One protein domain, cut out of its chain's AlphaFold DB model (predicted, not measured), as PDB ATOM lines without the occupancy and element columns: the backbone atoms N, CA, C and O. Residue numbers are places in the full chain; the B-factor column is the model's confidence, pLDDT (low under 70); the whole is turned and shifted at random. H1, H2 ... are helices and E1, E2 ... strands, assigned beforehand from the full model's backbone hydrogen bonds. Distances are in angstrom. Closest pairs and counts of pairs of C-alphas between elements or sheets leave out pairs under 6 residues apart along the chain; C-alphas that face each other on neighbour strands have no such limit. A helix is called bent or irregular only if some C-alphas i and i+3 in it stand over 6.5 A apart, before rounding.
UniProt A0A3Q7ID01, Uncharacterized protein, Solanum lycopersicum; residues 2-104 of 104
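This is residues 2 to 104 of the 104 residues of an uncharacterized protein of Solanum lycopersicum (UniProt A0A3Q7ID01). Little regular structure: a small hairpin, E1 and E2, sits near the middle among long loops, and residues 2 to 9, mostly H1, and 96 to 104 stick out. The 103 printed residues, 26 in named elements, run H1, E1, E2, H2, H3: mixed class. The whole is loose, radius of gyration of the C-alphas 16.5 A, spanning 43 by 37 by 24 A.

H1, residues 3 to 12, is apart from E2, residues 29 to 31. E1, residues 20 to 22, and E2 form an antiparallel hairpin; N 21 and O 30 are within hydrogen-bond range, 3.0 A. H2, residues 34 to 37, and E1 are near each other. H3, residues 47 to 52, has 0 of 2 O i to N i+4 pairs within range and 2 of 3 O i to N i+3; H1 has 5 of 6 O i to N i+4.

H1 spans 15.1 A from C-alpha 3 at (37.843, 0.372, -43.988). H3 spans 10.2 A to C-alpha 52 at (44.819, -26.146, -9.444), only just irregular: C-alphas 49 and 52 are 6.6 A apart.

The printed part has no cut. pLDDT is under 70 in residues 2 to 17, 33, 67 to 69 and 95 to 104.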
ATOM      1  N   GLU A   2      33.621   0.500 -44.933       45.06
ATOM      2  CA  GLU A   2      34.217  -0.815 -44.601       45.06
ATOM      3  C   GLU A   2      35.651  -0.758 -44.037       45.06
ATOM      4  O   GLU A   2      36.075  -1.661 -43.330       45.06
ATOM      5  N   GLN A   3      36.409   0.309 -44.313       46.69
ATOM      6  CA  GLN A   3      37.843   0.372 -43.988       46.69
ATOM      7  C   GLN A   3      38.151   0.685 -42.511       46.69
ATOM      8  O   GLN A   3      39.230   0.351 -42.027       46.69
ATOM      9  N   ASP A   4      37.210   1.297 -41.788       45.09
ATOM     10  CA  ASP A   4      37.400   1.715 -40.389       45.09
ATOM     11  C   ASP A   4      37.230   0.544 -39.403       45.09
ATOM     12  O   ASP A   4      37.890   0.455 -38.366       45.09
ATOM     13  N   GLN A   5      36.377  -0.417 -39.764       50.06
ATOM     14  CA  GLN A   5      36.057  -1.574 -38.930       50.06
ATOM     15  C   GLN A   5      37.234  -2.559 -38.865       50.06
ATOM     16  O   GLN A   5      37.550  -3.083 -37.796       50.06
ATOM     17  N   ASP A   6      37.969  -2.710 -39.971       50.66
ATOM     18  CA  ASP A   6      39.191  -3.513 -40.041       50.66
ATOM     19  C   ASP A   6      40.334  -2.947 -39.189       50.66
ATOM     20  O   ASP A   6      41.104  -3.705 -38.600       50.66
ATOM     21  N   ALA A   7      40.479  -1.622 -39.114       48.25
ATOM     22  CA  ALA A   7      41.514  -0.982 -38.299       48.25
ATOM     23  C   ALA A   7      41.228  -1.133 -36.796       48.25
ATOM     24  O   ALA A   7      42.138  -1.399 -36.008       48.25
ATOM     25  N   HIS A   8      39.953  -1.041 -36.411       46.94
ATOM     26  CA  HIS A   8      39.526  -1.240 -35.031       46.94
ATOM     27  C   HIS A   8      39.699  -2.701 -34.576       46.94
ATOM     28  O   HIS A   8      40.164  -2.953 -33.464       46.94
ATOM     29  N   ILE A   9      39.432  -3.670 -35.461       52.94
ATOM     30  CA  ILE A   9      39.697  -5.096 -35.209       52.94
ATOM     31  C   ILE A   9      41.210  -5.359 -35.083       52.94
ATOM     32  O   ILE A   9      41.635  -6.043 -34.155       52.94
ATOM     33  N   LYS A  10      42.049  -4.766 -35.948       48.62
ATOM     34  CA  LYS A  10      43.521  -4.931 -35.917       48.62
ATOM     35  C   LYS A  10      44.163  -4.482 -34.603       48.62
ATOM     36  O   LYS A  10      45.071  -5.157 -34.124       48.62
ATOM     37  N   ASN A  11      43.712  -3.364 -34.030       45.06
ATOM     38  CA  ASN A  11      44.276  -2.841 -32.782       45.06
ATOM     39  C   ASN A  11      43.746  -3.567 -31.540       45.06
ATOM     40  O   ASN A  11      44.486  -3.717 -30.574       45.06
ATOM     41  N   LYS A  12      42.508  -4.073 -31.573       45.41
ATOM     42  CA  LYS A  12      41.909  -4.796 -30.441       45.41
ATOM     43  C   LYS A  12      42.472  -6.213 -30.266       45.41
ATOM     44  O   LYS A  12      42.627  -6.682 -29.148       45.41
ATOM     45  N   VAL A  13      42.847  -6.874 -31.364       50.41
ATOM     46  CA  VAL A  13      43.371  -8.255 -31.357       50.41
ATOM     47  C   VAL A  13      44.772  -8.374 -30.738       50.41
ATOM     48  O   VAL A  13      45.157  -9.459 -30.316       50.41
ATOM     49  N   ALA A  14      45.548  -7.287 -30.671       48.91
ATOM     50  CA  ALA A  14      46.927  -7.342 -30.179       48.91
ATOM     51  C   ALA A  14      47.067  -7.266 -28.648       48.91
ATOM     52  O   ALA A  14      48.100  -7.698 -28.134       48.91
ATOM     53  N   ASP A  15      46.067  -6.729 -27.941       51.66
ATOM     54  CA  ASP A  15      46.145  -6.457 -26.494       51.66
ATOM     55  C   ASP A  15      45.408  -7.504 -25.631       51.66
ATOM     56  O   ASP A  15      45.712  -7.651 -24.450       51.66
ATOM     57  N   GLU A  16      44.499  -8.291 -26.218       57.81
ATOM     58  CA  GLU A  16      43.666  -9.289 -25.523       57.81
ATOM     59  C   GLU A  16      43.768 -10.663 -26.213       57.81
ATOM     60  O   GLU A  16      42.801 -11.183 -26.772       57.81
ATOM     61  N   MET A  17      44.969 -11.253 -26.234       64.62
ATOM     62  CA  MET A  17      45.152 -12.633 -26.698       64.62
ATOM     63  C   MET A  17      44.986 -13.592 -25.519       64.62
ATOM     64  O   MET A  17      45.791 -13.593 -24.587       64.62
ATOM     65  N   GLU A  18      43.968 -14.439 -25.590       75.25
ATOM     66  CA  GLU A  18      43.727 -15.495 -24.615       75.25
ATOM     67  C   GLU A  18      44.292 -16.820 -25.127       75.25
ATOM     68  O   GLU A  18      44.112 -17.190 -26.290       75.25
ATOM     69  N   PHE A  19      45.033 -17.522 -24.272       79.19
ATOM     70  CA  PHE A  19      45.593 -18.819 -24.629       79.19
ATOM     71  C   PHE A  19      44.613 -19.919 -24.250       79.19
ATOM     72  O   PHE A  19      43.976 -19.882 -23.201       79.19
ATOM     73  N   ALA A  20      44.512 -20.921 -25.115       84.25
ATOM     74  CA  ALA A  20      43.705 -22.099 -24.873       84.25
ATOM     75  C   ALA A  20      44.563 -23.348 -25.039       84.25
ATOM     76  O   ALA A  20      45.466 -23.395 -25.876       84.25
ATOM     77  N   VAL A  21      44.255 -24.374 -24.257       84.38
ATOM     78  CA  VAL A  21      44.889 -25.688 -24.354       84.38
ATOM     79  C   VAL A  21      43.818 -26.756 -24.511       84.38
ATOM     80  O   VAL A  21      42.731 -26.668 -23.933       84.38
ATOM     81  N   GLN A  22      44.118 -27.761 -25.327       87.25
ATOM     82  CA  GLN A  22      43.236 -28.895 -25.534       87.25
ATOM     83  C   GLN A  22      43.573 -30.017 -24.552       87.25
ATOM     84  O   GLN A  22      44.730 -30.405 -24.409       87.25
ATOM     85  N   CYS A  23      42.553 -30.574 -23.903       88.56
ATOM     86  CA  CYS A  23      42.691 -31.786 -23.103       88.56
ATOM     87  C   CYS A  23      42.969 -33.005 -23.990       88.56
ATOM     88  O   CYS A  23      42.205 -33.300 -24.906       88.56
ATOM     89  N   SER A  24      44.003 -33.772 -23.657       89.25
ATOM     90  CA  SER A  24      44.439 -34.960 -24.404       89.25
ATOM     91  C   SER A  24      43.496 -36.161 -24.239       89.25
ATOM     92  O   SER A  24      43.574 -37.120 -24.998       89.25
ATOM     93  N   LYS A  25      42.593 -36.117 -23.248       90.38
ATOM     94  CA  LYS A  25      41.639 -37.195 -22.933       90.38
ATOM     95  C   LYS A  25      40.261 -36.977 -23.550       90.38
ATOM     96  O   LYS A  25      39.678 -37.906 -24.095       90.38
ATOM     97  N   CYS A  26      39.717 -35.765 -23.439       89.94
ATOM     98  CA  CYS A  26      38.356 -35.447 -23.892       89.94
ATOM     99  C   CYS A  26      38.306 -34.450 -25.057       89.94
ATOM    100  O   CYS A  26      37.217 -34.123 -25.524       89.94
ATOM    101  N   PHE A  27      39.461 -33.954 -25.514       87.31
ATOM    102  CA  PHE A  27      39.612 -33.023 -26.638       87.31
ATOM    103  C   PHE A  27      38.886 -31.676 -26.482       87.31
ATOM    104  O   PHE A  27      38.758 -30.924 -27.451       87.31
ATOM    105  N   LYS A  28      38.446 -31.344 -25.261       86.69
ATOM    106  CA  LYS A  28      37.850 -30.049 -24.913       86.69
ATOM    107  C   LYS A  28      38.923 -28.973 -24.809       86.69
ATOM    108  O   LYS A  28      40.029 -29.242 -24.341       86.69
ATOM    109  N   TRP A  29      38.564 -27.765 -25.223       84.38
ATOM    110  CA  TRP A  29      39.402 -26.579 -25.104       84.38
ATOM    111  C   TRP A  29      39.077 -25.846 -23.808       84.38
ATOM    112  O   TRP A  29      37.907 -25.658 -23.473       84.38
ATOM    113  N   LEU A  30      40.128 -25.467 -23.090       82.31
ATOM    114  CA  LEU A  30      40.062 -24.734 -21.834       82.31
ATOM    115  C   LEU A  30      40.922 -23.477 -21.963       82.31
ATOM    116  O   LEU A  30      42.037 -23.554 -22.492       82.31
ATOM    117  N   GLU A  31      40.411 -22.342 -21.491       81.12
ATOM    118  CA  GLU A  31      41.185 -21.098 -21.388       81.12
ATOM    119  C   GLU A  31      42.274 -21.297 -20.325       81.12
ATOM    120  O   GLU A  31      42.014 -21.770 -19.213       81.12
ATOM    121  N   ARG A  32      43.540 -21.043 -20.678       76.12
ATOM    122  CA  ARG A  32      44.671 -21.317 -19.786       76.12
ATOM    123  C   ARG A  32      45.872 -20.403 -20.014       76.12
ATOM    124  O   ARG A  32      46.022 -19.777 -21.047       76.12
ATOM    125  N   TYR A  33      46.759 -20.350 -19.023       66.81
ATOM    126  CA  TYR A  33      47.970 -19.530 -19.014       66.81
ATOM    127  C   TYR A  33      49.105 -20.062 -19.902       66.81
ATOM    128  O   TYR A  33      49.272 -21.267 -20.090       66.81
ATOM    129  N   GLU A  34      49.982 -19.145 -20.328       70.19
ATOM    130  CA  GLU A  34      51.165 -19.402 -21.165       70.19
ATOM    131  C   GLU A  34      52.118 -20.489 -20.642       70.19
ATOM    132  O   GLU A  34      52.823 -21.107 -21.434       70.19
ATOM    133  N   LYS A  35      52.141 -20.749 -19.329       71.25
ATOM    134  CA  LYS A  35      53.127 -21.631 -18.677       71.25
ATOM    135  C   LYS A  35      53.142 -23.067 -19.210       71.25
ATOM    136  O   LYS A  35      54.177 -23.720 -19.167       71.25
ATOM    137  N   ILE A  36      52.017 -23.559 -19.727       76.31
ATOM    138  CA  ILE A  36      51.924 -24.932 -20.249       76.31
ATOM    139  C   ILE A  36      52.575 -25.084 -21.623       76.31
ATOM    140  O   ILE A  36      52.957 -26.188 -21.997       76.31
ATOM    141  N   ARG A  37      52.779 -23.988 -22.362       76.69
ATOM    142  CA  ARG A  37      53.316 -24.021 -23.732       76.69
ATOM    143  C   ARG A  37      54.721 -24.613 -23.811       76.69
ATOM    144  O   ARG A  37      55.054 -25.235 -24.815       76.69
ATOM    145  N   GLU A  38      55.521 -24.433 -22.764       80.56
ATOM    146  CA  GLU A  38      56.906 -24.904 -22.694       80.56
ATOM    147  C   GLU A  38      56.994 -26.436 -22.646       80.56
ATOM    148  O   GLU A  38      57.808 -27.028 -23.349       80.56
ATOM    149  N   HIS A  39      56.090 -27.077 -21.902       79.06
ATOM    150  CA  HIS A  39      56.155 -28.511 -21.607       79.06
ATOM    151  C   HIS A  39      55.024 -29.318 -22.262       79.06
ATOM    152  O   HIS A  39      54.896 -30.504 -21.987       79.06
ATOM    153  N   LEU A  40      54.204 -28.717 -23.133       80.19
ATOM    154  CA  LEU A  40      52.999 -29.357 -23.684       80.19
ATOM    155  C   LEU A  40      53.277 -30.666 -24.454       80.19
ATOM    156  O   LEU A  40      52.414 -31.537 -24.491       80.19
ATOM    157  N   LEU A  41      54.454 -30.808 -25.078       78.62
ATOM    158  CA  LEU A  41      54.832 -32.040 -25.794       78.62
ATOM    159  C   LEU A  41      55.252 -33.173 -24.857       78.62
ATOM    160  O   LEU A  41      55.025 -34.336 -25.171       78.62
ATOM    161  N   GLU A  42      55.890 -32.831 -23.743       83.12
ATOM    162  CA  GLU A  42      56.433 -33.795 -22.781       83.12
ATOM    163  C   GLU A  42      55.367 -34.191 -21.755       83.12
ATOM    164  O   GLU A  42      55.228 -35.360 -21.397       83.12
ATOM    165  N   CYS A  43      54.571 -33.210 -21.335       82.50
ATOM    166  CA  CYS A  43      53.507 -33.325 -20.357       82.50
ATOM    167  C   CYS A  43      52.172 -33.004 -21.044       82.50
ATOM    168  O   CYS A  43      51.772 -31.833 -21.091       82.50
ATOM    169  N   PRO A  44      51.477 -34.018 -21.599       85.25
ATOM    170  CA  PRO A  44      50.167 -33.817 -22.194       85.25
ATOM    171  C   PRO A  44      49.203 -33.250 -21.160       85.25
ATOM    172  O   PRO A  44      49.223 -33.613 -19.987       85.25
ATOM    173  N   PHE A  45      48.340 -32.364 -21.630       87.00
ATOM    174  CA  PHE A  45      47.412 -31.648 -20.779       87.00
ATOM    175  C   PHE A  45      46.131 -32.439 -20.511       87.00
ATOM    176  O   PHE A  45      45.517 -32.944 -21.459       87.00
ATOM    177  N   TYR A  46      45.663 -32.454 -19.263       89.50
ATOM    178  CA  TYR A  46      44.376 -33.020 -18.860       89.50
ATOM    179  C   TYR A  46      43.504 -31.991 -18.128       89.50
ATOM    180  O   TYR A  46      43.995 -31.056 -17.497       89.50
ATOM    181  N   CYS A  47      42.177 -32.161 -18.183       87.50
ATOM    182  CA  CYS A  47      41.251 -31.302 -17.433       87.50
ATOM    183  C   CYS A  47      41.566 -31.338 -15.933       87.50
ATOM    184  O   CYS A  47      41.490 -30.324 -15.258       87.50
ATOM    185  N   GLU A  48      41.971 -32.495 -15.423       87.88
ATOM    186  CA  GLU A  48      42.356 -32.715 -14.037       87.88
ATOM    187  C   GLU A  48      43.524 -31.803 -13.602       87.88
ATOM    188  O   GLU A  48      43.503 -31.302 -12.476       87.88
ATOM    189  N   ASP A  49      44.457 -31.476 -14.506       85.31
ATOM    190  CA  ASP A  49      45.569 -30.545 -14.247       85.31
ATOM    191  C   ASP A  49      45.083 -29.101 -14.083       85.31
ATOM    192  O   ASP A  49      45.811 -28.221 -13.630       85.31
ATOM    193  N   ALA A  50      43.865 -28.786 -14.535       82.62
ATOM    194  CA  ALA A  50      43.249 -27.467 -14.363       82.62
ATOM    195  C   ALA A  50      42.605 -27.286 -12.996       82.62
ATOM    196  O   ALA A  50      42.255 -26.157 -12.645       82.62
ATOM    197  N   ARG A  51      42.511 -28.350 -12.190       82.19
ATOM    198  CA  ARG A  51      41.938 -28.273 -10.843       82.19
ATOM    199  C   ARG A  51      42.717 -27.361  -9.903       82.19
ATOM    200  O   ARG A  51      42.114 -26.825  -8.981       82.19
ATOM    201  N   GLU A  52      44.006 -27.138 -10.164       80.19
ATOM    202  CA  GLU A  52      44.819 -26.146  -9.444       80.19
ATOM    203  C   GLU A  52      44.268 -24.718  -9.583       80.19
ATOM    204  O   GLU A  52      44.371 -23.924  -8.653       80.19
ATOM    205  N   LEU A  53      43.668 -24.396 -10.733       74.44
ATOM    206  CA  LEU A  53      43.096 -23.079 -11.028       74.44
ATOM    207  C   LEU A  53      41.590 -23.041 -10.751       74.44
ATOM    208  O   LEU A  53      41.072 -22.060 -10.222       74.44
ATOM    209  N   ARG A  54      40.880 -24.117 -11.107       78.94
ATOM    210  CA  ARG A  54      39.429 -24.247 -10.954       78.94
ATOM    211  C   ARG A  54      39.094 -25.631 -10.392       78.94
ATOM    212  O   ARG A  54      38.986 -26.579 -11.161       78.94
ATOM    213  N   PRO A  55      38.860 -25.780  -9.077       80.19
ATOM    214  CA  PRO A  55      38.714 -27.093  -8.432       80.19
ATOM    215  C   PRO A  55      37.597 -27.987  -8.988       80.19
ATOM    216  O   PRO A  55      37.660 -29.210  -8.837       80.19
ATOM    217  N   SER A  56      36.584 -27.380  -9.616       80.25
ATOM    218  CA  SER A  56      35.410 -28.047 -10.181       80.25
ATOM    219  C   SER A  56      35.585 -28.527 -11.621       80.25
ATOM    220  O   SER A  56      34.607 -28.967 -12.198       80.25
ATOM    221  N   ILE A  57      36.760 -28.365 -12.233       84.75
ATOM    222  CA  ILE A  57      36.972 -28.708 -13.641       84.75
ATOM    223  C   ILE A  57      37.233 -30.208 -13.822       84.75
ATOM    224  O   ILE A  57      38.035 -30.831 -13.119       84.75
ATOM    225  N   SER A  58      36.542 -30.793 -14.788       87.38
ATOM    226  CA  SER A  58      36.600 -32.206 -15.120       87.38
ATOM    227  C   SER A  58      36.297 -32.425 -16.601       87.38
ATOM    228  O   SER A  58      35.717 -31.582 -17.287       87.38
ATOM    229  N   CYS A  59      36.632 -33.614 -17.104       88.31
ATOM    230  CA  CYS A  59      36.283 -33.996 -18.471       88.31
ATOM    231  C   CYS A  59      34.765 -34.066 -18.720       88.31
ATOM    232  O   CYS A  59      34.365 -34.113 -19.883       88.31
ATOM    233  N   ASN A  60      33.923 -34.073 -17.681       85.31
ATOM    234  CA  ASN A  60      32.465 -34.123 -17.814       85.31
ATOM    235  C   ASN A  60      31.825 -32.732 -17.895       85.31
ATOM    236  O   ASN A  60      30.686 -32.625 -18.344       85.31
ATOM    237  N   ASP A  61      32.557 -31.677 -17.543       80.94
ATOM    238  CA  ASP A  61      32.022 -30.317 -17.547       80.94
ATOM    239  C   ASP A  61      31.890 -29.744 -18.957       80.94
ATOM    240  O   ASP A  61      32.486 -30.229 -19.926       80.94
ATOM    241  N   ILE A  62      31.080 -28.698 -19.081       77.31
ATOM    242  CA  ILE A  62      30.926 -27.951 -20.331       77.31
ATOM    243  C   ILE A  62      32.280 -27.304 -20.673       77.31
ATOM    244  O   ILE A  62      32.907 -26.738 -19.777       77.31
ATOM    245  N   PRO A  63      32.762 -27.407 -21.928       75.75
ATOM    246  CA  PRO A  63      34.012 -26.768 -22.329       75.75
ATOM    247  C   PRO A  63      33.898 -25.246 -22.203       75.75
ATOM    248  O   PRO A  63      32.876 -24.680 -22.584       75.75
ATOM    249  N   ASP A  64      34.961 -24.602 -21.719       71.69
ATOM    250  CA  ASP A  64      35.001 -23.140 -21.573       71.69
ATOM    251  C   ASP A  64      34.934 -22.444 -22.942       71.69
ATOM    252  O   ASP A  64      34.355 -21.372 -23.072       71.69
ATOM    253  N   ILE A  65      35.459 -23.102 -23.980       77.88
ATOM    254  CA  ILE A  65      35.413 -22.634 -25.364       77.88
ATOM    255  C   ILE A  65      34.552 -23.576 -26.199       77.88
ATOM    256  O   ILE A  65      34.837 -24.773 -26.339       77.88
ATOM    257  N   THR A  66      33.539 -23.017 -26.853       73.12
ATOM    258  CA  THR A  66      32.674 -23.742 -27.784       73.12
ATOM    259  C   THR A  66      33.008 -23.423 -29.241       73.12
ATOM    260  O   THR A  66      33.307 -22.293 -29.618       73.12
ATOM    261  N   ARG A  67      32.898 -24.425 -30.125       61.59
ATOM    262  CA  ARG A  67      33.177 -24.283 -31.572       61.59
ATOM    263  C   ARG A  67      32.294 -23.238 -32.276       61.59
ATOM    264  O   ARG A  67      32.624 -22.816 -33.378       61.59
ATOM    265  N   GLN A  68      31.162 -22.861 -31.681       62.34
ATOM    266  CA  GLN A  68      30.232 -21.877 -32.250       62.34
ATOM    267  C   GLN A  68      30.634 -20.425 -31.963       62.34
ATOM    268  O   GLN A  68      30.046 -19.506 -32.536       62.34
ATOM    269  N   GLU A  69      31.632 -20.198 -31.110       67.50
ATOM    270  CA  GLU A  69      32.167 -18.861 -30.891       67.50
ATOM    271  C   GLU A  69      32.840 -18.347 -32.166       67.50
ATOM    272  O   GLU A  69      33.712 -18.998 -32.745       67.50
ATOM    273  N   LYS A  70      32.457 -17.142 -32.604       70.44
ATOM    274  CA  LYS A  70      33.093 -16.422 -33.718       70.44
ATOM    275  C   LYS A  70      34.458 -15.854 -33.289       70.44
ATOM    276  O   LYS A  70      34.682 -14.650 -33.364       70.44
ATOM    277  N   LYS A  71      35.350 -16.716 -32.794       72.44
ATOM    278  CA  LYS A  71      36.734 -16.389 -32.425       72.44
ATOM    279  C   LYS A  71      37.667 -16.718 -33.596       72.44
ATOM    280  O   LYS A  71      37.477 -17.712 -34.299       72.44
ATOM    281  N   LEU A  72      38.669 -15.868 -33.814       75.50
ATOM    282  CA  LEU A  72      39.770 -16.160 -34.727       75.50
ATOM    283  C   LEU A  72      40.817 -16.976 -33.969       75.50
ATOM    284  O   LEU A  72      41.290 -16.551 -32.920       75.50
ATOM    285  N   TRP A  73      41.174 -18.135 -34.513       75.94
ATOM    286  CA  TRP A  73      42.110 -19.062 -33.886       75.94
ATOM    287  C   TRP A  73      43.462 -19.027 -34.587       75.94
ATOM    288  O   TRP A  73      43.534 -18.988 -35.816       75.94
ATOM    289  N   ALA A  74      44.531 -19.096 -33.800       77.75
ATOM    290  CA  ALA A  74      45.879 -19.342 -34.285       77.75
ATOM    291  C   ALA A  74      46.443 -20.562 -33.556       77.75
ATOM    292  O   ALA A  74      46.365 -20.641 -32.331       77.75
ATOM    293  N   PHE A  75      46.996 -21.512 -34.310       78.44
ATOM    294  CA  PHE A  75      47.711 -22.636 -33.718       78.44
ATOM    295  C   PHE A  75      49.095 -22.186 -33.292       78.44
ATOM    296  O   PHE A  75      49.834 -21.570 -34.061       78.44
ATOM    297  N   ASP A  76      49.426 -22.503 -32.052       73.62
ATOM    298  CA  ASP A  76      50.707 -22.157 -31.485       73.62
ATOM    299  C   ASP A  76      51.767 -23.234 -31.750       73.62
ATOM    300  O   ASP A  76      51.453 -24.423 -31.851       73.62
ATOM    301  N   LYS A  77      53.036 -22.817 -31.834       78.31
ATOM    302  CA  LYS A  77      54.160 -23.755 -31.848       78.31
ATOM    303  C   LYS A  77      54.389 -24.242 -30.411       78.31
ATOM    304  O   LYS A  77      54.528 -23.411 -29.517       78.31
ATOM    305  N   PRO A  78      54.453 -25.556 -30.162       73.25
ATOM    306  CA  PRO A  78      54.771 -26.061 -28.833       73.25
ATOM    307  C   PRO A  78      56.230 -25.774 -28.437       73.25
ATOM    308  O   PRO A  78      57.060 -25.430 -29.282       73.25
ATOM    309  N   SER A  79      56.545 -25.954 -27.152       76.62
ATOM    310  CA  SER A  79      57.893 -25.815 -26.581       76.62
ATOM    311  C   SER A  79      58.483 -24.415 -26.721       76.62
ATOM    312  O   SER A  79      59.685 -24.241 -26.925       76.62
ATOM    313  N   ILE A  80      57.630 -23.394 -26.618       78.50
ATOM    314  CA  ILE A  80      58.099 -22.015 -26.527       78.50
ATOM    315  C   ILE A  80      58.394 -21.705 -25.052       78.50
ATOM    316  O   ILE A  80      57.469 -21.800 -24.241       78.50
ATOM    317  N   PRO A  81      59.625 -21.282 -24.708       79.12
ATOM    318  CA  PRO A  81      59.992 -20.945 -23.338       79.12
ATOM    319  C   PRO A  81      59.127 -19.831 -22.745       79.12
ATOM    320  O   PRO A  81      58.590 -18.969 -23.464       79.12
ATOM    321  N   GLN A  82      59.036 -19.826 -21.414       79.00
ATOM    322  CA  GLN A  82      58.447 -18.709 -20.684       79.00
ATOM    323  C   GLN A  82      59.238 -17.423 -20.915       79.00
ATOM    324  O   GLN A  82      60.454 -17.422 -21.117       79.00
ATOM    325  N   LEU A  83      58.519 -16.304 -20.899       79.38
ATOM    326  CA  LEU A  83      59.146 -15.000 -21.015       79.38
ATOM    327  C   LEU A  83      59.929 -14.658 -19.737       79.38
ATOM    328  O   LEU A  83      59.482 -14.998 -18.639       79.38
ATOM    329  N   PRO A  84      61.058 -13.939 -19.856       84.62
ATOM    330  CA  PRO A  84      61.738 -13.385 -18.696       84.62
ATOM    331  C   PRO A  84      60.814 -12.459 -17.894       84.62
ATOM    332  O   PRO A  84      59.909 -11.824 -18.442       84.62
ATOM    333  N   SER A  85      61.067 -12.343 -16.588       83.12
ATOM    334  CA  SER A  85      60.280 -11.470 -15.710       83.12
ATOM    335  C   SER A  85      60.245 -10.028 -16.238       83.12
ATOM    336  O   SER A  85      61.276  -9.475 -16.618       83.12
ATOM    337  N   GLY A  86      59.053  -9.426 -16.284       84.00
ATOM    338  CA  GLY A  86      58.831  -8.066 -16.795       84.00
ATOM    339  C   GLY A  86      58.547  -7.958 -18.300       84.00
ATOM    340  O   GLY A  86      58.221  -6.869 -18.769       84.00
ATOM    341  N   TRP A  87      58.616  -9.057 -19.056       80.69
ATOM    342  CA  TRP A  87      58.284  -9.079 -20.483       80.69
ATOM    343  C   TRP A  87      56.827  -9.493 -20.712       80.69
ATOM    344  O   TRP A  87      56.268 -10.289 -19.960       80.69
ATOM    345  N   LYS A  88      56.212  -8.971 -21.779       76.62
ATOM    346  CA  LYS A  88      54.866  -9.362 -22.232       76.62
ATOM    347  C   LYS A  88      54.932  -9.929 -23.644       76.62
ATOM    348  O   LYS A  88      55.656  -9.401 -24.490       76.62
ATOM    349  N   ARG A  89      54.156 -10.979 -23.914       75.12
ATOM    350  CA  ARG A  89      53.988 -11.515 -25.266       75.12
ATOM    351  C   ARG A  89      52.916 -10.704 -25.975       75.12
ATOM    352  O   ARG A  89      51.832 -10.526 -25.437       75.12
ATOM    353  N   ILE A  90      53.216 -10.236 -27.180       75.81
ATOM    354  CA  ILE A  90      52.250  -9.526 -28.021       75.81
ATOM    355  C   ILE A  90      52.047 -10.363 -29.276       75.81
ATOM    356  O   ILE A  90      53.008 -10.637 -30.001       75.81
ATOM    357  N   VAL A  91      50.807 -10.765 -29.542       73.94
ATOM    358  CA  VAL A  91      50.452 -11.449 -30.787       73.94
ATOM    359  C   VAL A  91      49.905 -10.419 -31.762       73.94
ATOM    360  O   VAL A  91      49.015  -9.648 -31.434       73.94
ATOM    361  N   LYS A  92      50.447 -10.381 -32.980       73.88
ATOM    362  CA  LYS A  92      49.958  -9.492 -34.038       73.88
ATOM    363  C   LYS A  92      49.523 -10.326 -35.225       73.88
ATOM    364  O   LYS A  92      50.361 -10.855 -35.954       73.88
ATOM    365  N   ILE A  93      48.214 -10.419 -35.429       72.38
ATOM    366  CA  ILE A  93      47.660 -11.059 -36.620       72.38
ATOM    367  C   ILE A  93      47.830 -10.095 -37.793       72.38
ATOM    368  O   ILE A  93      47.358  -8.959 -37.768       72.38
ATOM    369  N   ARG A  94      48.540 -10.546 -38.826       70.62
ATOM    370  CA  ARG A  94      48.768  -9.776 -40.049       70.62
ATOM    371  C   ARG A  94      47.833 -10.266 -41.143       70.62
ATOM    372  O   ARG A  94      47.698 -11.465 -41.363       70.62
ATOM    373  N   THR A  95      47.232  -9.332 -41.866       67.56
ATOM    374  CA  THR A  95      46.612  -9.604 -43.167       67.56
ATOM    375  C   THR A  95      47.680  -9.477 -44.263       67.56
ATOM    376  O   THR A  95      48.746  -8.900 -44.034       67.56
ATOM    377  N   ARG A  96      47.454 -10.090 -45.433       59.00
ATOM    378  CA  ARG A  96      48.445 -10.222 -46.519       59.00
ATOM    379  C   ARG A  96      49.095  -8.863 -46.856       59.00
ATOM    380  O   ARG A  96      48.397  -7.975 -47.329       59.00
ATOM    381  N   GLY A  97      50.412  -8.712 -46.636       57.88
ATOM    382  CA  GLY A  97      51.155  -7.509 -47.061       57.88
ATOM    383  C   GLY A  97      52.370  -7.044 -46.242       57.88
ATOM    384  O   GLY A  97      52.953  -6.031 -46.607       57.88
ATOM    385  N   THR A  98      52.792  -7.716 -45.163       54.16
ATOM    386  CA  THR A  98      53.980  -7.279 -44.392       54.16
ATOM    387  C   THR A  98      54.986  -8.412 -44.190       54.16
ATOM    388  O   THR A  98      54.798  -9.298 -43.358       54.16
ATOM    389  N   ILE A  99      56.064  -8.357 -44.975       56.50
ATOM    390  CA  ILE A  99      57.233  -9.242 -44.912       56.50
ATOM    391  C   ILE A  99      58.072  -8.794 -43.705       56.50
ATOM    392  O   ILE A  99      58.383  -7.610 -43.584       56.50
ATOM    393  N   PHE A 100      58.399  -9.697 -42.778       55.44
ATOM    394  CA  PHE A 100      59.546  -9.454 -41.902       55.44
ATOM    395  C   PHE A 100      60.784  -9.746 -42.737       55.44
ATOM    396  O   PHE A 100      60.866 -10.827 -43.316       55.44
ATOM    397  N   ALA A 101      61.693  -8.778 -42.854       51.97
ATOM    398  CA  ALA A 101      63.014  -9.065 -43.384       51.97
ATOM    399  C   ALA A 101      63.603 -10.183 -42.521       51.97
ATOM    400  O   ALA A 101      63.768 -10.006 -41.312       51.97
ATOM    401  N   ASP A 102      63.810 -11.338 -43.142       45.28
ATOM    402  CA  ASP A 102      64.603 -12.410 -42.574       45.28
ATOM    403  C   ASP A 102      65.982 -11.798 -42.311       45.28
ATOM    404  O   ASP A 102      66.630 -11.299 -43.237       45.28
ATOM    405  N   VAL A 103      66.372 -11.693 -41.043       41.47
ATOM    406  CA  VAL A 103      67.749 -11.329 -40.720       41.47
ATOM    407  C   VAL A 103      68.530 -12.621 -40.874       41.47
ATOM    408  O   VAL A 103      68.405 -13.520 -40.046       41.47
ATOM    409  N   SER A 104      69.224 -12.679 -42.011       39.97
ATOM    410  CA  SER A 104      70.202 -13.673 -42.461       39.97
ATOM    411  C   SER A 104      70.989 -14.369 -41.359       39.97
ATOM    412  O   SER A 104      71.481 -13.629 -40.472       39.97
TER     413      SER A 104